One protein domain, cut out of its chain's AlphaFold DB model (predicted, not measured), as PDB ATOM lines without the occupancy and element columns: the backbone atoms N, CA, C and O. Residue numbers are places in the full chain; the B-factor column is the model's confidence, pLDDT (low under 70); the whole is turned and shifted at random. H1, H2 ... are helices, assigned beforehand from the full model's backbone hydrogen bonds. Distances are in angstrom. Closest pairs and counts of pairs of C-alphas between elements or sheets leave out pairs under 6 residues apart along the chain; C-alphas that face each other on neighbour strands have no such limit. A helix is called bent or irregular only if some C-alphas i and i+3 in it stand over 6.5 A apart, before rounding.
ATOM      1  N   PHE A  13     115.411 109.406 145.555       96.12
ATOM      2  CA  PHE A  13     115.702 110.487 144.618       96.12
ATOM      3  C   PHE A  13     115.115 111.820 145.078       96.12
ATOM      4  O   PHE A  13     115.865 112.775 145.248       96.12
ATOM      5  N   LEU A  14     113.800 111.909 145.300       96.75
ATOM      6  CA  LEU A  14     113.181 113.189 145.657       96.75
ATOM      7  C   LEU A  14     113.586 113.673 147.046       96.75
ATOM      8  O   LEU A  14     113.716 114.880 147.250       96.75
ATOM      9  N   SER A  15     113.834 112.750 147.976       95.62
ATOM     10  CA  SER A  15     114.357 113.106 149.294       95.62
ATOM     11  C   SER A  15     115.748 113.735 149.195       95.62
ATOM     12  O   SER A  15     115.986 114.778 149.800       95.62
ATOM     13  N   ASP A  16     116.642 113.164 148.384       94.00
ATOM     14  CA  ASP A  16     117.991 113.705 148.175       94.00
ATOM     15  C   ASP A  16     117.982 115.015 147.379       94.00
ATOM     16  O   ASP A  16     118.823 115.884 147.615       94.00
ATOM     17  N   GLN A  17     117.022 115.199 146.465       96.69
ATOM     18  CA  GLN A  17     116.879 116.466 145.748       96.69
ATOM     19  C   GLN A  17     116.625 117.626 146.716       96.69
ATOM     20  O   GLN A  17     117.322 118.640 146.651       96.69
ATOM     21  N   ILE A  18     115.682 117.464 147.653       95.75
ATOM     22  CA  ILE A  18     115.428 118.469 148.695       95.75
ATOM     23  C   ILE A  18     116.632 118.580 149.635       95.75
ATOM     24  O   ILE A  18     117.080 119.691 149.921       95.75
ATOM     25  N   GLY A  19     117.166 117.446 150.094       93.44
ATOM     26  CA  GLY A  19     118.228 117.413 151.098       93.44
ATOM     27  C   GLY A  19     119.546 118.039 150.638       93.44
ATOM     28  O   GLY A  19     120.199 118.720 151.422       93.44
ATOM     29  N   PHE A  20     119.939 117.842 149.375       92.44
ATOM     30  CA  PHE A  20     121.325 118.083 148.953       92.44
ATOM     31  C   PHE A  20     121.493 118.870 147.647       92.44
ATOM     32  O   PHE A  20     122.604 119.325 147.358       92.44
ATOM     33  N   VAL A  21     120.438 119.035 146.839       95.38
ATOM     34  CA  VAL A  21     120.571 119.570 145.470       95.38
ATOM     35  C   VAL A  21     119.866 120.911 145.288       95.38
ATOM     36  O   VAL A  21     120.485 121.881 144.841       95.38
ATOM     37  N   TYR A  22     118.583 120.989 145.629       96.94
ATOM     38  CA  TYR A  22     117.725 122.129 145.306       96.94
ATOM     39  C   TYR A  22     118.086 123.422 146.035       96.94
ATOM     40  O   TYR A  22     117.780 124.494 145.518       96.94
ATOM     41  N   SER A  23     118.811 123.355 147.154       94.75
ATOM     42  CA  SER A  23     119.346 124.547 147.831       94.75
ATOM     43  C   SER A  23     120.240 125.400 146.922       94.75
ATOM     44  O   SER A  23     120.391 126.599 147.133       94.75
ATOM     45  N   ARG A  24     120.813 124.799 145.870       95.25
ATOM     46  CA  ARG A  24     121.692 125.466 144.897       95.25
ATOM     47  C   ARG A  24     120.960 125.944 143.643       95.25
ATOM     48  O   ARG A  24     121.594 126.497 142.745       95.25
ATOM     49  N   TRP A  25     119.664 125.673 143.531       97.19
ATOM     50  CA  TRP A  25     118.862 125.974 142.348       97.19
ATOM     51  C   TRP A  25     118.010 127.223 142.583       97.19
ATOM     52  O   TRP A  25     117.651 127.530 143.721       97.19
ATOM     53  N   PRO A  26     117.614 127.940 141.517       97.19
ATOM     54  CA  PRO A  26     116.517 128.890 141.622       97.19
ATOM     55  C   PRO A  26     115.262 128.175 142.134       97.19
ATOM     56  O   PRO A  26     114.853 127.157 141.570       97.19
ATOM     57  N   LYS A  27     114.650 128.722 143.188       96.50
ATOM     58  CA  LYS A  27     113.488 128.152 143.889       96.50
ATOM     59  C   LYS A  27     112.400 127.668 142.925       96.50
ATOM     60  O   LYS A  27     111.936 126.539 143.031       96.50
ATOM     61  N   GLU A  28     112.026 128.497 141.952       97.62
ATOM     62  CA  GLU A  28     110.976 128.195 140.975       97.62
ATOM     63  C   GLU A  28     111.329 126.982 140.095       97.62
ATOM     64  O   GLU A  28     110.453 126.188 139.754       97.62
ATOM     65  N   GLN A  29     112.609 126.805 139.750       98.31
ATOM     66  CA  GLN A  29     113.071 125.654 138.968       98.31
ATOM     67  C   GLN A  29     113.067 124.373 139.803       98.31
ATOM     68  O   GLN A  29     112.642 123.333 139.307       98.31
ATOM     69  N   ALA A  30     113.501 124.453 141.063       98.12
ATOM     70  CA  ALA A  30     113.490 123.323 141.989       98.12
ATOM     71  C   ALA A  30     112.064 122.802 142.234       98.12
ATOM     72  O   ALA A  30     111.814 121.603 142.107       98.12
ATOM     73  N   VAL A  31     111.117 123.708 142.510       98.38
ATOM     74  CA  VAL A  31     109.698 123.361 142.691       98.38
ATOM     75  C   VAL A  31     109.122 122.751 141.415       98.38
ATOM     76  O   VAL A  31     108.548 121.667 141.463       98.38
ATOM     77  N   SER A  32     109.330 123.390 140.260       98.31
ATOM     78  CA  SER A  32     108.838 122.883 138.971       98.31
ATOM     79  C   SER A  32     109.369 121.479 138.654       98.31
ATOM     80  O   SER A  32     108.603 120.595 138.268       98.31
ATOM     81  N   HIS A  33     110.662 121.237 138.888       98.56
ATOM     82  CA  HIS A  33     111.271 119.922 138.694       98.56
ATOM     83  C   HIS A  33     110.681 118.867 139.642       98.56
ATOM     84  O   HIS A  33     110.338 117.772 139.200       98.56
ATOM     85  N   PHE A  34     110.503 119.196 140.926       98.38
ATOM     86  CA  PHE A  34     109.919 118.276 141.903       98.38
ATOM     87  C   PHE A  34     108.480 117.881 141.548       98.38
ATOM     88  O   PHE A  34     108.149 116.696 141.553       98.38
ATOM     89  N   ILE A  35     107.639 118.857 141.194       98.25
ATOM     90  CA  ILE A  35     106.250 118.610 140.792       98.25
ATOM     91  C   ILE A  35     106.199 117.776 139.512       98.25
ATOM     92  O   ILE A  35     105.469 116.790 139.457       98.25
ATOM     93  N   SER A  36     107.021 118.104 138.511       97.94
ATOM     94  CA  SER A  36     107.090 117.332 137.267       97.94
ATOM     95  C   SER A  36     107.439 115.861 137.516       97.94
ATOM     96  O   SER A  36     106.883 114.982 136.855       97.94
ATOM     97  N   GLU A  37     108.348 115.582 138.451       98.00
ATOM     98  CA  GLU A  37     108.736 114.217 138.808       98.00
ATOM     99  C   GLU A  37     107.604 113.470 139.535       98.00
ATOM    100  O   GLU A  37     107.321 112.315 139.207       98.00
ATOM    101  N   LEU A  38     106.903 114.126 140.467       96.75
ATOM    102  CA  LEU A  38     105.724 113.549 141.121       96.75
ATOM    103  C   LEU A  38     104.618 113.223 140.117       96.75
ATOM    104  O   LEU A  38     104.104 112.107 140.107       96.75
ATOM    105  N   GLU A  39     104.280 114.159 139.234       95.69
ATOM    106  CA  GLU A  39     103.249 113.930 138.226       95.69
ATOM    107  C   GLU A  39     103.642 112.846 137.215       95.69
ATOM    108  O   GLU A  39     102.787 112.105 136.726       95.69
ATOM    109  N   HIS A  40     104.930 112.751 136.863       95.75
ATOM    110  CA  HIS A  40     105.428 111.676 136.010       95.75
ATOM    111  C   HIS A  40     105.178 110.307 136.651       95.75
ATOM    112  O   HIS A  40     104.656 109.412 135.986       95.75
ATOM    113  N   ARG A  41     105.473 110.168 137.947       95.12
ATOM    114  CA  ARG A  41     105.229 108.939 138.716       95.12
ATOM    115  C   ARG A  41     103.747 108.645 138.885       95.12
ATOM    116  O   ARG A  41     103.356 107.498 138.714       95.12
ATOM    117  N   ALA A  42     102.931 109.664 139.153       93.94
ATOM    118  CA  ALA A  42     101.480 109.521 139.250       93.94
ATOM    119  C   ALA A  42     100.885 108.988 137.937       93.94
ATOM    120  O   ALA A  42     100.119 108.033 137.949       93.94
ATOM    121  N   ARG A  43     101.303 109.532 136.784       94.06
ATOM    122  CA  ARG A  43     100.865 109.050 135.459       94.06
ATOM    123  C   ARG A  43     101.360 107.644 135.116       94.06
ATOM    124  O   ARG A  43     100.747 106.982 134.287       94.06
ATOM    125  N   ALA A  44     102.484 107.224 135.692       94.06
ATOM    126  CA  ALA A  44     103.041 105.887 135.509       94.06
ATOM    127  C   ALA A  44     102.468 104.854 136.495       94.06
ATOM    128  O   ALA A  44     102.713 103.660 136.332       94.06
ATOM    129  N   ALA A  45     101.752 105.295 137.530       91.12
ATOM    130  CA  ALA A  45     101.160 104.419 138.519       91.12
ATOM    131  C   ALA A  45      99.812 103.866 138.036       91.12
ATOM    132  O   ALA A  45      98.936 104.612 137.611       91.12
ATOM    133  N   ASP A  46      99.622 102.555 138.184       83.44
ATOM    134  CA  ASP A  46      98.379 101.852 137.825       83.44
ATOM    135  C   ASP A  46      97.401 101.711 139.013       83.44
ATOM    136  O   ASP A  46      96.498 100.873 138.990       83.44
ATOM    137  N   SER A  47      97.601 102.467 140.099       86.56
ATOM    138  CA  SER A  47      96.813 102.340 141.331       86.56
ATOM    139  C   SER A  47      96.582 103.681 142.013       86.56
ATOM    140  O   SER A  47      97.531 104.424 142.256       86.56
ATOM    141  N   ASP A  48      95.347 103.899 142.462       84.56
ATOM    142  CA  ASP A  48      94.956 105.037 143.306       84.56
ATOM    143  C   ASP A  48      95.585 104.978 144.713       84.56
ATOM    144  O   ASP A  48      95.480 105.923 145.482       84.56
ATOM    145  N   SER A  49      96.242 103.868 145.072       89.88
ATOM    146  CA  SER A  49      97.026 103.733 146.308       89.88
ATOM    147  C   SER A  49      98.511 104.077 146.122       89.88
ATOM    148  O   SER A  49      99.337 103.750 146.979       89.88
ATOM    149  N   ALA A  50      98.910 104.606 144.964       93.06
ATOM    150  CA  ALA A  50     100.294 104.997 144.742       93.06
ATOM    151  C   ALA A  50     100.660 106.177 145.646       93.06
ATOM    152  O   ALA A  50      99.908 107.135 145.782       93.06
ATOM    153  N   HIS A  51     101.829 106.105 146.273       94.62
ATOM    154  CA  HIS A  51     102.321 107.154 147.155       94.62
ATOM    155  C   HIS A  51     103.820 107.337 146.969       94.62
ATOM    156  O   HIS A  51     104.544 106.406 146.612       94.62
ATOM    157  N   VAL A  52     104.284 108.549 147.254       96.12
ATOM    158  CA  VAL A  52     105.702 108.893 147.307       96.12
ATOM    159  C   VAL A  52     105.996 109.369 148.720       96.12
ATOM    160  O   VAL A  52     105.423 110.354 149.176       96.12
ATOM    161  N   PHE A  53     106.872 108.658 149.427       96.50
ATOM    162  CA  PHE A  53     107.272 109.036 150.777       96.50
ATOM    163  C   PHE A  53     108.611 109.767 150.742       96.50
ATOM    164  O   PHE A  53     109.658 109.161 150.525       96.50
ATOM    165  N   VAL A  54     108.571 111.081 150.949       95.12
ATOM    166  CA  VAL A  54     109.767 111.920 151.043       95.12
ATOM    167  C   VAL A  54     110.139 112.077 152.512       95.12
ATOM    168  O   VAL A  54     109.347 112.589 153.299       95.12
ATOM    169  N   ALA A  55     111.333 111.617 152.876       93.94
ATOM    170  CA  ALA A  55     111.828 111.638 154.249       93.94
ATOM    171  C   ALA A  55     113.272 112.144 154.280       93.94
ATOM    172  O   ALA A  55     114.134 111.636 153.559       93.94
ATOM    173  N   LEU A  56     113.522 113.148 155.112       91.31
ATOM    174  CA  LEU A  56     114.819 113.780 155.312       91.31
ATOM    175  C   LEU A  56     114.932 114.280 156.756       91.31
ATOM    176  O   LEU A  56     113.913 114.421 157.435       91.31
ATOM    177  N   ASP A  57     116.158 114.560 157.189       88.00
ATOM    178  CA  ASP A  57     116.414 115.166 158.495       88.00
ATOM    179  C   ASP A  57     115.804 116.566 158.590       88.00
ATOM    180  O   ASP A  57     115.731 117.313 157.607       88.00
ATOM    181  N   GLY A  58     115.353 116.915 159.795       81.69
ATOM    182  CA  GLY A  58     114.617 118.150 160.053       81.69
ATOM    183  C   GLY A  58     115.494 119.399 160.067       81.69
ATOM    184  O   GLY A  58     114.959 120.497 159.968       81.69
ATOM    185  N   GLU A  59     116.808 119.244 160.183       79.38
ATOM    186  CA  GLU A  59     117.774 120.320 160.393       79.38
ATOM    187  C   GLU A  59     118.746 120.502 159.218       79.38
ATOM    188  O   GLU A  59     119.043 121.637 158.848       79.38
ATOM    189  N   ASN A  60     119.180 119.410 158.580       78.06
ATOM    190  CA  ASN A  60     120.345 119.426 157.687       78.06
ATOM    191  C   ASN A  60     120.112 120.154 156.355       78.06
ATOM    192  O   ASN A  60     121.034 120.744 155.800       78.06
ATOM    193  N   ALA A  61     118.896 120.136 155.807       87.75
ATOM    194  CA  ALA A  61     118.653 120.754 154.502       87.75
ATOM    195  C   ALA A  61     118.583 122.288 154.590       87.75
ATOM    196  O   ALA A  61     119.072 122.999 153.711       87.75
ATOM    197  N   TRP A  62     117.944 122.808 155.637       93.25
ATOM    198  CA  TRP A  62     117.352 124.148 155.619       93.25
ATOM    199  C   TRP A  62     118.348 125.285 155.812       93.25
ATOM    200  O   TRP A  62     118.093 126.384 155.324       93.25
ATOM    201  N   GLU A  63     119.496 125.026 156.439       91.25
ATOM    202  CA  GLU A  63     120.578 126.011 156.582       91.25
ATOM    203  C   GLU A  63     121.156 126.468 155.232       91.25
ATOM    204  O   GLU A  63     121.715 127.561 155.125       91.25
ATOM    205  N   PHE A  64     120.977 125.660 154.183       92.25
ATOM    206  CA  PHE A  64     121.445 125.962 152.832       92.25
ATOM    207  C   PHE A  64     120.407 126.689 151.970       92.25
ATOM    208  O   PHE A  64     120.750 127.167 150.888       92.25
ATOM    209  N   TYR A  65     119.151 126.780 152.411       94.75
ATOM    210  CA  TYR A  65     118.103 127.503 151.692       94.75
ATOM    211  C   TYR A  65     117.957 128.931 152.222       94.75
ATOM    212  O   TYR A  65     118.139 129.206 153.407       94.75
ATOM    213  N   ALA A  66     117.549 129.847 151.341       92.19
ATOM    214  CA  ALA A  66     117.179 131.200 151.747       92.19
ATOM    215  C   ALA A  66     116.058 131.171 152.802       92.19
ATOM    216  O   ALA A  66     115.115 130.385 152.684       92.19
ATOM    217  N   ASP A  67     116.184 132.026 153.823       93.19
ATOM    218  CA  ASP A  67     115.238 132.163 154.939       93.19
ATOM    219  C   ASP A  67     114.846 130.820 155.587       93.19
ATOM    220  O   ASP A  67     113.683 130.584 155.921       93.19
ATOM    221  N   GLY A  68     115.815 129.905 155.729       91.81
ATOM    222  CA  GLY A  68     115.602 128.605 156.369       91.81
ATOM    223  C   GLY A  68     114.652 127.688 155.597       91.81
ATOM    224  O   GLY A  68     113.953 126.878 156.198       91.81
ATOM    225  N   GLY A  69     114.552 127.848 154.274       94.44
ATOM    226  CA  GLY A  69     113.708 127.006 153.424       94.44
ATOM    227  C   GLY A  69     112.240 127.416 153.364       94.44
ATOM    228  O   GLY A  69     111.511 126.863 152.540       94.44
ATOM    229  N   TYR A  70     111.802 128.411 154.145       94.69
ATOM    230  CA  TYR A  70     110.400 128.835 154.174       94.69
ATOM    231  C   TYR A  70     109.848 129.186 152.778       94.69
ATOM    232  O   TYR A  70     108.832 128.605 152.395       94.69
ATOM    233  N   PRO A  71     110.514 130.024 151.953       96.56
ATOM    234  CA  PRO A  71     109.994 130.359 150.628       96.56
ATOM    235  C   PRO A  71     109.889 129.145 149.696       96.56
ATOM    236  O   PRO A  71     108.993 129.091 148.857       96.56
ATOM    237  N   PHE A  72     110.816 128.187 149.812       96.94
ATOM    238  CA  PHE A  72     110.799 126.961 149.011       96.94
ATOM    239  C   PHE A  72     109.641 126.053 149.417       96.94
ATOM    240  O   PHE A  72     108.911 125.595 148.543       96.94
ATOM    241  N   LEU A  73     109.459 125.823 150.720       95.50
ATOM    242  CA  LEU A  73     108.373 124.996 151.239       95.50
ATOM    243  C   LEU A  73     107.009 125.586 150.878       95.50
ATOM    244  O   LEU A  73     106.162 124.852 150.382       95.50
ATOM    245  N   ASP A  74     106.822 126.894 151.052       97.19
ATOM    246  CA  ASP A  74     105.580 127.594 150.703       97.19
ATOM    247  C   ASP A  74     105.229 127.386 149.220       97.19
ATOM    248  O   ASP A  74     104.182 126.831 148.891       97.19
ATOM    249  N   ALA A  75     106.178 127.676 148.323       97.94
ATOM    250  CA  ALA A  75     106.001 127.473 146.886       97.94
ATOM    251  C   ALA A  75     105.783 125.996 146.505       97.94
ATOM    252  O   ALA A  75     105.034 125.695 145.574       97.94
ATOM    253  N   LEU A  76     106.437 125.063 147.203       97.12
ATOM    254  CA  LEU A  76     106.274 123.631 146.976       97.12
ATOM    255  C   LEU A  76     104.868 123.162 147.366       97.12
ATOM    256  O   LEU A  76     104.223 122.467 146.582       97.12
ATOM    257  N   TYR A  77     104.377 123.545 148.548       96.31
ATOM    258  CA  TYR A  77     103.029 123.199 148.999       96.31
ATOM    259  C   TYR A  77     101.956 123.854 148.129       96.31
ATOM    260  O   TYR A  77     101.020 123.159 147.731       96.31
ATOM    261  N   GLU A  78     102.116 125.127 147.751       97.62
ATOM    262  CA  GLU A  78     101.227 125.789 146.790       97.62
ATOM    263  C   GLU A  78     101.140 124.996 145.480       97.62
ATOM    264  O   GLU A  78     100.045 124.649 145.033       97.62
ATOM    265  N   ALA A  79     102.287 124.633 144.899       97.69
ATOM    266  CA  ALA A  79     102.328 123.901 143.639       97.69
ATOM    267  C   ALA A  79     101.738 122.484 143.745       97.69
ATOM    268  O   ALA A  79     101.061 122.043 142.817       97.69
ATOM    269  N   MET A  80     101.933 121.787 144.872       96.50
ATOM    270  CA  MET A  80     101.287 120.490 145.112       96.50
ATOM    271  C   MET A  80      99.766 120.632 145.201       96.50
ATOM    272  O   MET A  80      99.056 119.878 144.550       96.50
ATOM    273  N   THR A  81      99.257 121.618 145.948       95.62
ATOM    274  CA  THR A  81      97.803 121.832 146.097       95.62
ATOM    275  C   THR A  81      97.110 122.307 144.819       95.62
ATOM    276  O   THR A  81      95.894 122.178 144.701       95.62
ATOM    277  N   ALA A  82      97.864 122.855 143.865       96.31
ATOM    278  CA  ALA A  82      97.354 123.268 142.563       96.31
ATOM    279  C   ALA A  82      97.310 122.127 141.525       96.31
ATOM    280  O   ALA A  82      96.756 122.328 140.445       96.31
ATOM    281  N   SER A  83      97.911 120.965 141.808       94.88
ATOM    282  CA  SER A  83      97.938 119.823 140.889       94.88
ATOM    283  C   SER A  83      96.752 118.887 141.133       94.88
ATOM    284  O   SER A  83      96.529 118.440 142.251       94.88
ATOM    285  N   ASP A  84      96.045 118.504 140.067       93.62
ATOM    286  CA  ASP A  84      94.959 117.511 140.134       93.62
ATOM    287  C   ASP A  84      95.470 116.063 140.309       93.62
ATOM    288  O   ASP A  84      94.675 115.134 140.448       93.62
ATOM    289  N   LEU A  85      96.792 115.844 140.249       93.88
ATOM    290  CA  LEU A  85      97.426 114.519 140.317       93.88
ATOM    291  C   LEU A  85      98.130 114.243 141.651       93.88
ATOM    292  O   LEU A  85      98.626 113.136 141.853       93.88
ATOM    293  N   ILE A  86      98.245 115.244 142.526       94.69
ATOM    294  CA  ILE A  86      99.065 115.175 143.738       94.69
ATOM    295  C   ILE A  86      98.215 115.589 144.932       94.69
ATOM    296  O   ILE A  86      97.648 116.675 144.957       94.69
ATOM    297  N   GLU A  87      98.196 114.754 145.967       94.19
ATOM    298  CA  GLU A  87      97.524 115.058 147.228       94.19
ATOM    299  C   GLU A  87      98.504 114.891 148.401       94.19
ATOM    300  O   GLU A  87      98.928 113.770 148.701       94.19
ATOM    301  N   PRO A  88      98.896 115.981 149.089       94.69
ATOM    302  CA  PRO A  88      99.672 115.883 150.319       94.69
ATOM    303  C   PRO A  88      98.814 115.307 151.453       94.69
ATOM    304  O   PRO A  88      97.860 115.938 151.907       94.69
ATOM    305  N   VAL A  89      99.182 114.129 151.955       95.31
ATOM    306  CA  VAL A  89      98.477 113.450 153.052       95.31
ATOM    307  C   VAL A  89      99.436 113.025 154.159       95.31
ATOM    308  O   VAL A  89     100.606 112.721 153.928       95.31
ATOM    309  N   THR A  90      98.932 112.957 155.388       95.88
ATOM    310  CA  THR A  90      99.651 112.294 156.485       95.88
ATOM    311  C   THR A  90      99.594 110.772 156.323       95.88
ATOM    312  O   THR A  90      98.642 110.232 155.758       95.88
ATOM    313  N   LEU A  91     100.562 110.051 156.903       94.44
ATOM    314  CA  LEU A  91     100.561 108.580 156.902       94.44
ATOM    315  C   LEU A  91      99.270 108.000 157.509       94.44
ATOM    316  O   LEU A  91      98.755 106.996 157.025       94.44
ATOM    317  N   ALA A  92      98.712 108.649 158.538       94.56
ATOM    318  CA  ALA A  92      97.458 108.230 159.160       94.56
ATOM    319  C   ALA A  92      96.254 108.401 158.220       94.56
ATOM    320  O   ALA A  92      95.419 107.503 158.131       94.56
ATOM    321  N   GLN A  93      96.166 109.523 157.497       96.00
ATOM    322  CA  GLN A  93      95.118 109.734 156.492       96.00
ATOM    323  C   GLN A  93      95.228 108.711 155.363       96.00
ATOM    324  O   GLN A  93      94.234 108.072 155.033       96.00
ATOM    325  N   TYR A  94      96.439 108.489 154.845       95.19
ATOM    326  CA  TYR A  94      96.685 107.485 153.813       95.19
ATOM    327  C   TYR A  94      96.226 106.084 154.257       95.19
ATOM    328  O   TYR A  94      95.469 105.426 153.544       95.19
ATOM    329  N   LEU A  95      96.621 105.640 155.458       93.81
ATOM    330  CA  LEU A  95      96.242 104.321 155.982       93.81
ATOM    331  C   LEU A  95      94.737 104.193 156.245       93.81
ATOM    332  O   LEU A  95      94.182 103.115 156.050       93.81
ATOM    333  N   ASN A  96      94.064 105.268 156.660       94.06
ATOM    334  CA  ASN A  96      92.611 105.258 156.845       94.06
ATOM    335  C   ASN A  96      91.855 105.122 155.516       94.06
ATOM    336  O   ASN A  96      90.790 104.507 155.488       94.06
ATOM    337  N   THR A  97      92.398 105.677 154.429       94.88
ATOM    338  CA  THR A  97      91.778 105.635 153.098       94.88
ATOM    339  C   THR A  97      92.080 104.333 152.359       94.88
ATOM    340  O   THR A  97      91.173 103.714 151.806       94.88
ATOM    341  N   HIS A  98      93.341 103.894 152.354       93.00
ATOM    342  CA  HIS A  98      93.800 102.776 151.519       93.00
ATOM    343  C   HIS A  98      94.040 101.475 152.295       93.00
ATOM    344  O   HIS A  98      94.223 100.422 151.684       93.00
ATOM    345  N   GLY A  99      94.007 101.518 153.629       91.12
ATOM    346  CA  GLY A  99      94.286 100.368 154.482       91.12
ATOM    347  C   GLY A  99      95.770  99.976 154.522       91.12
ATOM    348  O   GLY A  99      96.634 100.681 153.990       91.12
TER     349      GLY A  99
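This is residues 13 to 99 of the 382 residues of the protein "Glycosyl hydrolase family 57" of Deltaproteobacteria bacterium ADurb.Bin058 (UniProt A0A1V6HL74). An elongated body of helices in which one long helix, H2, runs along the long axis, with H1 and H3 near one another beside its first half and a long unnamed stretch, residues 45 to 65, folding back along the body from the end of H2 to the start of H3. The short last helix, H4, sits at the end of the body where H2 ends, across from H2 and apart from the other three helices. The printed part has 87 residues with four named helices, in the order H1, H2, H3, H4, and no named strand; the class is all helix. The whole is compact, with a radius of gyration of the C-alphas of 13.5 A, and its C-alphas span 37 by 23 by 21 A.

H1, residues 13 to 24, and H2, residues 27 to 44, are close but not clearly touching, with the C-alphas of Tyr 22 and Ala 30 the closest at 5.5 A. They run opposite ways at a shallow tilt of 16 degrees. H3, residues 66 to 81, touches H2, and H2 does so with residues 27 to 35 alone; the closest C-alphas are those of Val 31 and Leu 76, 5.5 A apart. H2 and H3 run the same way at a steep tilt of 35.1 degrees, only just past shallow. H1 and H3 are near each other, with 7 pairs of C-alphas within 10 A but no pair within 8 A. H4, residues 91 to 98, is apart from H1, H2 and H3. In H2 and H4 every O i to N i+4 pair is within hydrogen-bond range; in H1 it is 5 of 8 pairs and in H3 9 of 12.

H1 begins at C-alpha 13, at (115.702, 110.487, 144.618), and measures 16.1 A from first to last C-alpha; it is irregular, with C-alphas 19 and 22 7.5 A apart. H2, the longest helix with 18 residues, measures 26.0 A and ends at C-alpha 44, at (103.041, 105.887, 135.509). H3 has 16 residues and measures 22.3 A; it is irregular too, with C-alphas 68 and 71 8.2 A apart. H4 has 8 residues and ends at C-alpha 98, at (93.800, 102.776, 151.519).

The two C-alphas farthest apart are those of Asp 46 and Asp 67, at 38.7 A. The link from H1 to H2 is tight, with 2 residues; that from H2 to H3 is long, with 21; that from H3 to H4 is short, with 9. The printed part has no cut. The mean pLDDT of the printed part is 94.2, and no printed residue is under 70.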